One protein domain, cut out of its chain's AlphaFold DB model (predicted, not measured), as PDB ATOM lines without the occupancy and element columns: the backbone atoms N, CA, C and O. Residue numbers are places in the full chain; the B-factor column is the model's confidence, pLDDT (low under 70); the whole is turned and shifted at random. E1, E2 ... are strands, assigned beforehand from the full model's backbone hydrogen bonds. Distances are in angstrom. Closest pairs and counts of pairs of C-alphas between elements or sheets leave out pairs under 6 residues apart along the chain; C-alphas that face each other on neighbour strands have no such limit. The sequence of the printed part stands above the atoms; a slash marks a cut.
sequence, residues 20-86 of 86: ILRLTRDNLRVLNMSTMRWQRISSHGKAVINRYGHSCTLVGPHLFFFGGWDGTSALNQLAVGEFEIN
ATOM      1  N   ILE A  20     164.970 149.778 137.548       38.75
ATOM      2  CA  ILE A  20     163.626 149.922 138.130       38.75
ATOM      3  C   ILE A  20     162.904 148.580 138.012       38.75
ATOM      4  O   ILE A  20     162.881 147.981 136.947       38.75
ATOM      5  N   LEU A  21     162.312 148.102 139.103       39.78
ATOM      6  CA  LEU A  21     161.662 146.799 139.206       39.78
ATOM      7  C   LEU A  21     160.160 146.967 139.426       39.78
ATOM      8  O   LEU A  21     159.744 147.617 140.383       39.78
ATOM      9  N   ARG A  22     159.330 146.293 138.632       36.25
ATOM     10  CA  ARG A  22     157.863 146.298 138.788       36.25
ATOM     11  C   ARG A  22     157.343 145.061 139.559       36.25
ATOM     12  O   ARG A  22     156.726 144.181 138.979       36.25
ATOM     13  N   LEU A  23     157.619 144.964 140.871       41.88
ATOM     14  CA  LEU A  23     157.114 143.920 141.808       41.88
ATOM     15  C   LEU A  23     156.819 144.477 143.217       41.88
ATOM     16  O   LEU A  23     157.754 144.866 143.910       41.88
ATOM     17  N   THR A  24     155.571 144.535 143.698       42.72
ATOM     18  CA  THR A  24     155.276 145.321 144.924       42.72
ATOM     19  C   THR A  24     155.889 144.798 146.237       42.72
ATOM     20  O   THR A  24     155.959 143.589 146.458       42.72
ATOM     21  N   ARG A  25     156.076 145.774 147.146       46.97
ATOM     22  CA  ARG A  25     156.427 145.791 148.585       46.97
ATOM     23  C   ARG A  25     157.918 145.855 148.917       46.97
ATOM     24  O   ARG A  25     158.588 144.836 149.001       46.97
ATOM     25  N   ASP A  26     158.348 147.093 149.184       52.72
ATOM     26  CA  ASP A  26     159.299 147.651 150.172       52.72
ATOM     27  C   ASP A  26     160.663 147.010 150.453       52.72
ATOM     28  O   ASP A  26     161.581 147.710 150.885       52.72
ATOM     29  N   ASN A  27     160.830 145.722 150.194       60.78
ATOM     30  CA  ASN A  27     162.057 144.968 150.418       60.78
ATOM     31  C   ASN A  27     162.831 144.709 149.130       60.78
ATOM     32  O   ASN A  27     163.878 144.068 149.163       60.78
ATOM     33  N   LEU A  28     162.338 145.213 148.000       71.06
ATOM     34  CA  LEU A  28     163.033 145.070 146.742       71.06
ATOM     35  C   LEU A  28     164.228 146.014 146.697       71.06
ATOM     36  O   LEU A  28     164.101 147.241 146.788       71.06
ATOM     37  N   ARG A  29     165.408 145.408 146.607       72.75
ATOM     38  CA  ARG A  29     166.678 146.114 146.618       72.75
ATOM     39  C   ARG A  29     167.512 145.681 145.436       72.75
ATOM     40  O   ARG A  29     167.532 144.510 145.073       72.75
ATOM     41  N   VAL A  30     168.226 146.644 144.887       74.75
ATOM     42  CA  VAL A  30     169.196 146.438 143.822       74.75
ATOM     43  C   VAL A  30     170.558 146.839 144.358       74.75
ATOM     44  O   VAL A  30     170.688 147.854 145.047       74.75
ATOM     45  N   LEU A  31     171.566 146.018 144.074       76.50
ATOM     46  CA  LEU A  31     172.949 146.347 144.375       76.50
ATOM     47  C   LEU A  31     173.545 147.065 143.171       76.50
ATOM     48  O   LEU A  31     173.723 146.475 142.108       76.50
ATOM     49  N   ASN A  32     173.880 148.339 143.344       74.31
ATOM     50  CA  ASN A  32     174.679 149.041 142.358       74.31
ATOM     51  C   ASN A  32     176.130 148.542 142.472       74.31
ATOM     52  O   ASN A  32     176.788 148.788 143.482       74.31
ATOM     53  N   MET A  33     176.625 147.843 141.447       76.38
ATOM     54  CA  MET A  33     177.957 147.224 141.476       76.38
ATOM     55  C   MET A  33     179.118 148.220 141.345       76.38
ATOM     56  O   MET A  33     180.225 147.894 141.754       76.38
ATOM     57  N   SER A  34     178.904 149.428 140.805       77.75
ATOM     58  CA  SER A  34     179.978 150.430 140.703       77.75
ATOM     59  C   SER A  34     180.235 151.134 142.033       77.75
ATOM     60  O   SER A  34     181.373 151.435 142.376       77.75
ATOM     61  N   THR A  35     179.174 151.372 142.802       79.69
ATOM     62  CA  THR A  35     179.240 152.042 144.110       79.69
ATOM     63  C   THR A  35     179.218 151.071 145.285       79.69
ATOM     64  O   THR A  35     179.472 151.483 146.413       79.69
ATOM     65  N   MET A  36     178.889 149.798 145.045       80.00
ATOM     66  CA  MET A  36     178.657 148.771 146.067       80.00
ATOM     67  C   MET A  36     177.602 149.174 147.107       80.00
ATOM     68  O   MET A  36     177.674 148.797 148.278       80.00
ATOM     69  N   ARG A  37     176.592 149.946 146.688       80.06
ATOM     70  CA  ARG A  37     175.506 150.409 147.559       80.06
ATOM     71  C   ARG A  37     174.180 149.777 147.174       80.06
ATOM     72  O   ARG A  37     173.804 149.726 146.004       80.06
ATOM     73  N   TRP A  38     173.445 149.350 148.195       78.69
ATOM     74  CA  TRP A  38     172.062 148.919 148.049       78.69
ATOM     75  C   TRP A  38     171.145 150.122 147.867       78.69
ATOM     76  O   TRP A  38     171.203 151.083 148.635       78.69
ATOM     77  N   GLN A  39     170.261 150.034 146.880       75.62
ATOM     78  CA  GLN A  39     169.229 151.023 146.608       75.62
ATOM     79  C   GLN A  39     167.859 150.359 146.710       75.62
ATOM     80  O   GLN A  39     167.669 149.224 146.266       75.62
ATOM     81  N   ARG A  40     166.907 151.055 147.337       74.75
ATOM     82  CA  ARG A  40     165.508 150.626 147.377       74.75
ATOM     83  C   ARG A  40     164.857 151.012 146.064       74.75
ATOM     84  O   ARG A  40     164.974 152.160 145.647       74.75
ATOM     85  N   ILE A  41     164.155 150.068 145.458       72.50
ATOM     86  CA  ILE A  41     163.464 150.300 144.197       72.50
ATOM     87  C   ILE A  41     161.966 150.385 144.459       72.50
ATOM     88  O   ILE A  41     161.405 149.558 145.179       72.50
ATOM     89  N   SER A  42     161.333 151.421 143.906       68.81
ATOM     90  CA  SER A  42     159.881 151.522 143.894       68.81
ATOM     91  C   SER A  42     159.331 150.562 142.856       68.81
ATOM     92  O   SER A  42     159.867 150.408 141.760       68.81
ATOM     93  N   SER A  43     158.246 149.907 143.223       68.31
ATOM     94  CA  SER A  43     157.671 148.868 142.409       68.31
ATOM     95  C   SER A  43     156.173 149.016 142.283       68.31
ATOM     96  O   SER A  43     155.466 149.339 143.234       68.31
ATOM     97  N   HIS A  44     155.699 148.766 141.071       69.25
ATOM     98  CA  HIS A  44     154.320 148.976 140.660       69.25
ATOM     99  C   HIS A  44     153.777 147.669 140.082       69.25
ATOM    100  O   HIS A  44     154.549 146.863 139.564       69.25
ATOM    101  N   GLY A  45     152.465 147.452 140.166       73.56
ATOM    102  CA  GLY A  45     151.808 146.245 139.654       73.56
ATOM    103  C   GLY A  45     151.165 145.395 140.750       73.56
ATOM    104  O   GLY A  45     150.829 145.891 141.824       73.56
ATOM    105  N   LYS A  46     150.951 144.106 140.464       74.81
ATOM    106  CA  LYS A  46     150.296 143.179 141.395       74.81
ATOM    107  C   LYS A  46     151.287 142.661 142.434       74.81
ATOM    108  O   LYS A  46     152.394 142.242 142.099       74.81
ATOM    109  N   ALA A  47     150.855 142.628 143.691       74.50
ATOM    110  CA  ALA A  47     151.639 142.026 144.753       74.50
ATOM    111  C   ALA A  47     151.834 140.529 144.546       74.50
ATOM    112  O   ALA A  47     150.877 139.784 144.326       74.50
ATOM    113  N   VAL A  48     153.086 140.098 144.667       77.62
ATOM    114  CA  VAL A  48     153.445 138.688 144.763       77.62
ATOM    115  C   VAL A  48     153.524 138.296 146.231       77.62
ATOM    116  O   VAL A  48     153.970 139.068 147.079       77.62
ATOM    117  N   ILE A  49     153.068 137.084 146.537       78.56
ATOM    118  CA  ILE A  49     153.180 136.519 147.882       78.56
ATOM    119  C   ILE A  49     154.664 136.396 148.245       78.56
ATOM    120  O   ILE A  49     155.478 136.024 147.386       78.56
ATOM    121  N   ASN A  50     154.995 136.715 149.500       79.00
ATOM    122  CA  ASN A  50     156.333 136.516 150.042       79.00
ATOM    123  C   ASN A  50     156.698 135.029 149.969       79.00
ATOM    124  O   ASN A  50     155.885 134.177 150.309       79.00
ATOM    125  N   ARG A  51     157.902 134.720 149.494       83.06
ATOM    126  CA  ARG A  51     158.292 133.348 149.170       83.06
ATOM    127  C   ARG A  51     159.785 133.130 149.351       83.06
ATOM    128  O   ARG A  51     160.587 133.999 149.013       83.06
ATOM    129  N   TYR A  52     160.161 131.940 149.797       80.69
ATOM    130  CA  TYR A  52     161.552 131.491 149.882       80.69
ATOM    131  C   TYR A  52     161.812 130.278 148.989       80.69
ATOM    132  O   TYR A  52     160.876 129.608 148.560       80.69
ATOM    133  N   GLY A  53     163.086 130.030 148.666       81.50
ATOM    134  CA  GLY A  53     163.491 128.902 147.815       81.50
ATOM    135  C   GLY A  53     162.908 128.937 146.397       81.50
ATOM    136  O   GLY A  53     162.777 127.894 145.769       81.50
ATOM    137  N   HIS A  54     162.505 130.112 145.911       84.94
ATOM    138  CA  HIS A  54     162.015 130.284 144.547       84.94
ATOM    139  C   HIS A  54     163.182 130.321 143.555       84.94
ATOM    140  O   HIS A  54     164.298 130.708 143.907       84.94
ATOM    141  N   SER A  55     162.909 129.974 142.300       86.31
ATOM    142  CA  SER A  55     163.850 130.198 141.203       86.31
ATOM    143  C   SER A  55     163.559 131.533 140.527       86.31
ATOM    144  O   SER A  55     162.409 131.977 140.471       86.31
ATOM    145  N   CYS A  56     164.612 132.171 140.018       81.25
ATOM    146  CA  CYS A  56     164.534 133.447 139.324       81.25
ATOM    147  C   CYS A  56     165.385 133.398 138.047       81.25
ATOM    148  O   CYS A  56     166.515 132.909 138.082       81.25
ATOM    149  N   THR A  57     164.856 133.864 136.916       83.88
ATOM    150  CA  THR A  57     165.556 133.830 135.620       83.88
ATOM    151  C   THR A  57     165.251 135.078 134.808       83.88
ATOM    152  O   THR A  57     164.090 135.440 134.640       83.88
ATOM    153  N   LEU A  58     166.290 135.736 134.294       80.19
ATOM    154  CA  LEU A  58     166.159 136.874 133.385       80.19
ATOM    155  C   LEU A  58     166.140 136.374 131.938       80.19
ATOM    156  O   LEU A  58     167.041 135.643 131.529       80.19
ATOM    157  N   VAL A  59     165.137 136.793 131.167       82.75
ATOM    158  CA  VAL A  59     165.049 136.550 129.722       82.75
ATOM    159  C   VAL A  59     164.667 137.861 129.041       82.75
ATOM    160  O   VAL A  59     163.549 138.357 129.200       82.75
ATOM    161  N   GLY A  60     165.606 138.444 128.294       81.62
ATOM    162  CA  GLY A  60     165.432 139.780 127.720       81.62
ATOM    163  C   GLY A  60     165.166 140.825 128.818       81.62
ATOM    164  O   GLY A  60     165.917 140.860 129.793       81.62
ATOM    165  N   PRO A  61     164.110 141.654 128.704       77.75
ATOM    166  CA  PRO A  61     163.765 142.660 129.714       77.75
ATOM    167  C   PRO A  61     162.919 142.107 130.880       77.75
ATOM    168  O   PRO A  61     162.509 142.865 131.762       77.75
ATOM    169  N   HIS A  62     162.627 140.801 130.889       80.75
ATOM    170  CA  HIS A  62     161.675 140.189 131.812       80.75
ATOM    171  C   HIS A  62     162.360 139.280 132.836       80.75
ATOM    172  O   HIS A  62     163.154 138.404 132.488       80.75
ATOM    173  N   LEU A  63     161.997 139.446 134.107       81.56
ATOM    174  CA  LEU A  63     162.403 138.587 135.213       81.56
ATOM    175  C   LEU A  63     161.291 137.619 135.583       81.56
ATOM    176  O   LEU A  63     160.221 138.030 136.027       81.56
ATOM    177  N   PHE A  64     161.562 136.331 135.473       83.62
ATOM    178  CA  PHE A  64     160.622 135.271 135.796       83.62
ATOM    179  C   PHE A  64     160.918 134.724 137.188       83.62
ATOM    180  O   PHE A  64     162.030 134.275 137.450       83.62
ATOM    181  N   PHE A  65     159.913 134.720 138.060       85.81
ATOM    182  CA  PHE A  65     159.942 134.117 139.390       85.81
ATOM    183  C   PHE A  65     158.999 132.929 139.411       85.81
ATOM    184  O   PHE A  65     157.795 133.102 139.214       85.81
ATOM    185  N   PHE A  66     159.516 131.741 139.692       88.69
ATOM    186  CA  PHE A  66     158.698 130.537 139.723       88.69
ATOM    187  C   PHE A  66     158.795 129.814 141.061       88.69
ATOM    188  O   PHE A  66     159.876 129.630 141.628       88.69
ATOM    189  N   GLY A  67     157.626 129.399 141.543       91.25
ATOM    190  CA  GLY A  67     157.471 128.546 142.707       91.25
ATOM    191  C   GLY A  67     157.920 129.195 144.014       91.25
ATOM    192  O   GLY A  67     157.628 130.370 144.270       91.25
ATOM    193  N   GLY A  68     158.595 128.404 144.847       88.88
ATOM    194  CA  GLY A  68     158.991 128.743 146.213       88.88
ATOM    195  C   GLY A  68     158.021 128.206 147.265       88.88
ATOM    196  O   GLY A  68     157.165 127.378 146.970       88.88
ATOM    197  N   TRP A  69     158.156 128.680 148.497       84.94
ATOM    198  CA  TRP A  69     157.311 128.308 149.631       84.94
ATOM    199  C   TRP A  69     156.918 129.560 150.421       84.94
ATOM    200  O   TRP A  69     157.750 130.450 150.608       84.94
ATOM    201  N   ASP A  70     155.660 129.654 150.854       84.56
ATOM    202  CA  ASP A  70     155.080 130.860 151.483       84.56
ATOM    203  C   ASP A  70     155.094 130.866 153.023       84.56
ATOM    204  O   ASP A  70     154.795 131.873 153.659       84.56
ATOM    205  N   GLY A  71     155.467 129.743 153.625       87.00
ATOM    206  CA  GLY A  71     155.465 129.484 155.064       87.00
ATOM    207  C   GLY A  71     154.552 128.314 155.427       87.00
ATOM    208  O   GLY A  71     154.754 127.687 156.463       87.00
ATOM    209  N   THR A  72     153.629 127.947 154.539       93.94
ATOM    210  CA  THR A  72     152.629 126.896 154.753       93.94
ATOM    211  C   THR A  72     152.599 125.861 153.631       93.94
ATOM    212  O   THR A  72     152.365 124.687 153.910       93.94
ATOM    213  N   SER A  73     152.838 126.258 152.380       93.38
ATOM    214  CA  SER A  73     152.747 125.369 151.222       93.38
ATOM    215  C   SER A  73     153.739 125.709 150.110       93.38
ATOM    216  O   SER A  73     154.256 126.826 150.006       93.38
ATOM    217  N   ALA A  74     153.999 124.713 149.257       93.69
ATOM    218  CA  ALA A  74     154.784 124.892 148.048       93.69
ATOM    219  C   ALA A  74     153.948 125.639 147.006       93.69
ATOM    220  O   ALA A  74     152.786 125.314 146.759       93.69
ATOM    221  N   LEU A  75     154.559 126.630 146.373       89.00
ATOM    222  CA  LEU A  75     153.926 127.462 145.367       89.00
ATOM    223  C   LEU A  75     154.169 126.875 143.974       89.00
ATOM    224  O   LEU A  75     155.278 126.466 143.645       89.00
ATOM    225  N   ASN A  76     153.142 126.933 143.126       93.81
ATOM    226  CA  ASN A  76     153.227 126.658 141.685       93.81
ATOM    227  C   ASN A  76     152.884 127.916 140.863       93.81
ATOM    228  O   ASN A  76     152.248 127.863 139.814       93.81
ATOM    229  N   GLN A  77     153.219 129.091 141.405       89.31
ATOM    230  CA  GLN A  77     152.904 130.379 140.796       89.31
ATOM    231  C   GLN A  77     154.110 130.902 140.013       89.31
ATOM    232  O   GLN A  77     155.199 131.028 140.577       89.31
ATOM    233  N   LEU A  78     153.875 131.296 138.760       89.88
ATOM    234  CA  LEU A  78     154.775 132.140 137.983       89.88
ATOM    235  C   LEU A  78     154.414 133.617 138.197       89.88
ATOM    236  O   LEU A  78     153.247 134.000 138.102       89.88
ATOM    237  N   ALA A  79     155.411 134.448 138.471       85.94
ATOM    238  CA  ALA A  79     155.301 135.898 138.422       85.94
ATOM    239  C   ALA A  79     156.364 136.458 137.476       85.94
ATOM    240  O   ALA A  79     157.485 135.957 137.440       85.94
ATOM    241  N   VAL A  80     156.008 137.493 136.720       87.00
ATOM    242  CA  VAL A  80     156.909 138.144 135.765       87.00
ATOM    243  C   VAL A  80     157.052 139.604 136.165       87.00
ATOM    244  O   VAL A  80     156.051 140.292 136.364       87.00
ATOM    245  N   GLY A  81     158.292 140.051 136.334       79.31
ATOM    246  CA  GLY A  81     158.648 141.448 136.533       79.31
ATOM    247  C   GLY A  81     159.275 142.022 135.270       79.31
ATOM    248  O   GLY A  81     159.989 141.325 134.555       79.31
ATOM    249  N   GLU A  82     159.030 143.297 135.012       75.25
ATOM    250  CA  GLU A  82     159.709 144.056 133.963       75.25
ATOM    251  C   GLU A  82     160.724 145.012 134.576       75.25
ATOM    252  O   GLU A  82     160.483 145.575 135.656       75.25
ATOM    253  N   PHE A  83     161.831 145.187 133.856       68.62
ATOM    254  CA  PHE A  83     162.852 146.174 134.158       68.62
ATOM    255  C   PHE A  83     162.954 147.223 133.065       68.62
ATOM    256  O   PHE A  83     163.041 146.894 131.884       68.62
ATOM    257  N   GLU A  84     163.053 148.478 133.479       56.78
ATOM    258  CA  GLU A  84     163.601 149.524 132.622       56.78
ATOM    259  C   GLU A  84     165.094 149.646 132.937       56.78
ATOM    260  O   GLU A  84     165.479 149.908 134.081       56.78
ATOM    261  N   ILE A  85     165.921 149.384 131.922       48.06
ATOM    262  CA  ILE A  85     167.363 149.633 131.935       48.06
ATOM    263  C   ILE A  85     167.534 151.046 131.375       48.06
ATOM    264  O   ILE A  85     167.409 151.232 130.166       48.06
ATOM    265  N   ASN A  86     167.743 152.030 132.254       46.94
ATOM    266  CA  ASN A  86     168.114 153.393 131.855       46.94
ATOM    267  C   ASN A  86     169.614 153.566 131.931       46.94
ATOM    268  O   ASN A  86     170.132 153.581 133.073       46.94
TER     269      ASN A  86
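AT A GLANCE: This is residues 20 to 86 of the 86 residues of the protein "Uncharacterized protein AlNc14C602G12224" of Albugo laibachii Nc14 (UniProt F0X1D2). With little regular structure, a strongly twisted sheet, E3 E4 E5, stands apart from a hairpin, E1 and E2. The sheet is an antiparallel meander, each strand beside the one before. The printed part has 67 residues, under half in five named strands, all strand. It is only just compact, close to loose: radius of gyration of the C-alphas 12.7 A, spans 38 by 23 by 19 A.

IN THESE COORDINATES: E5, residues 78 to 85, 22.4 A long, ends at C-alpha (167.363, 149.633, 131.935). E4 is residues 62 to 66, E3 55 to 59, E2 37 to 40. E1, residues 29 to 32, begins at (166.678, 146.114, 146.618).

HOW THE PARTS SIT: Within hydrogen-bond range are N 57 and O 64 of hairpin E3 and E4, 2.9 A, and N 63 and O 81 of hairpin E4 and E5, 2.8 A. Hairpin E1 and E2 has N 39 and O 30 at 2.9 A.

THE WHOLE: Links E2 to E3 and E4 to E5 are long. pLDDT is low at residues 20 to 27, 42 to 44, 83 to 86.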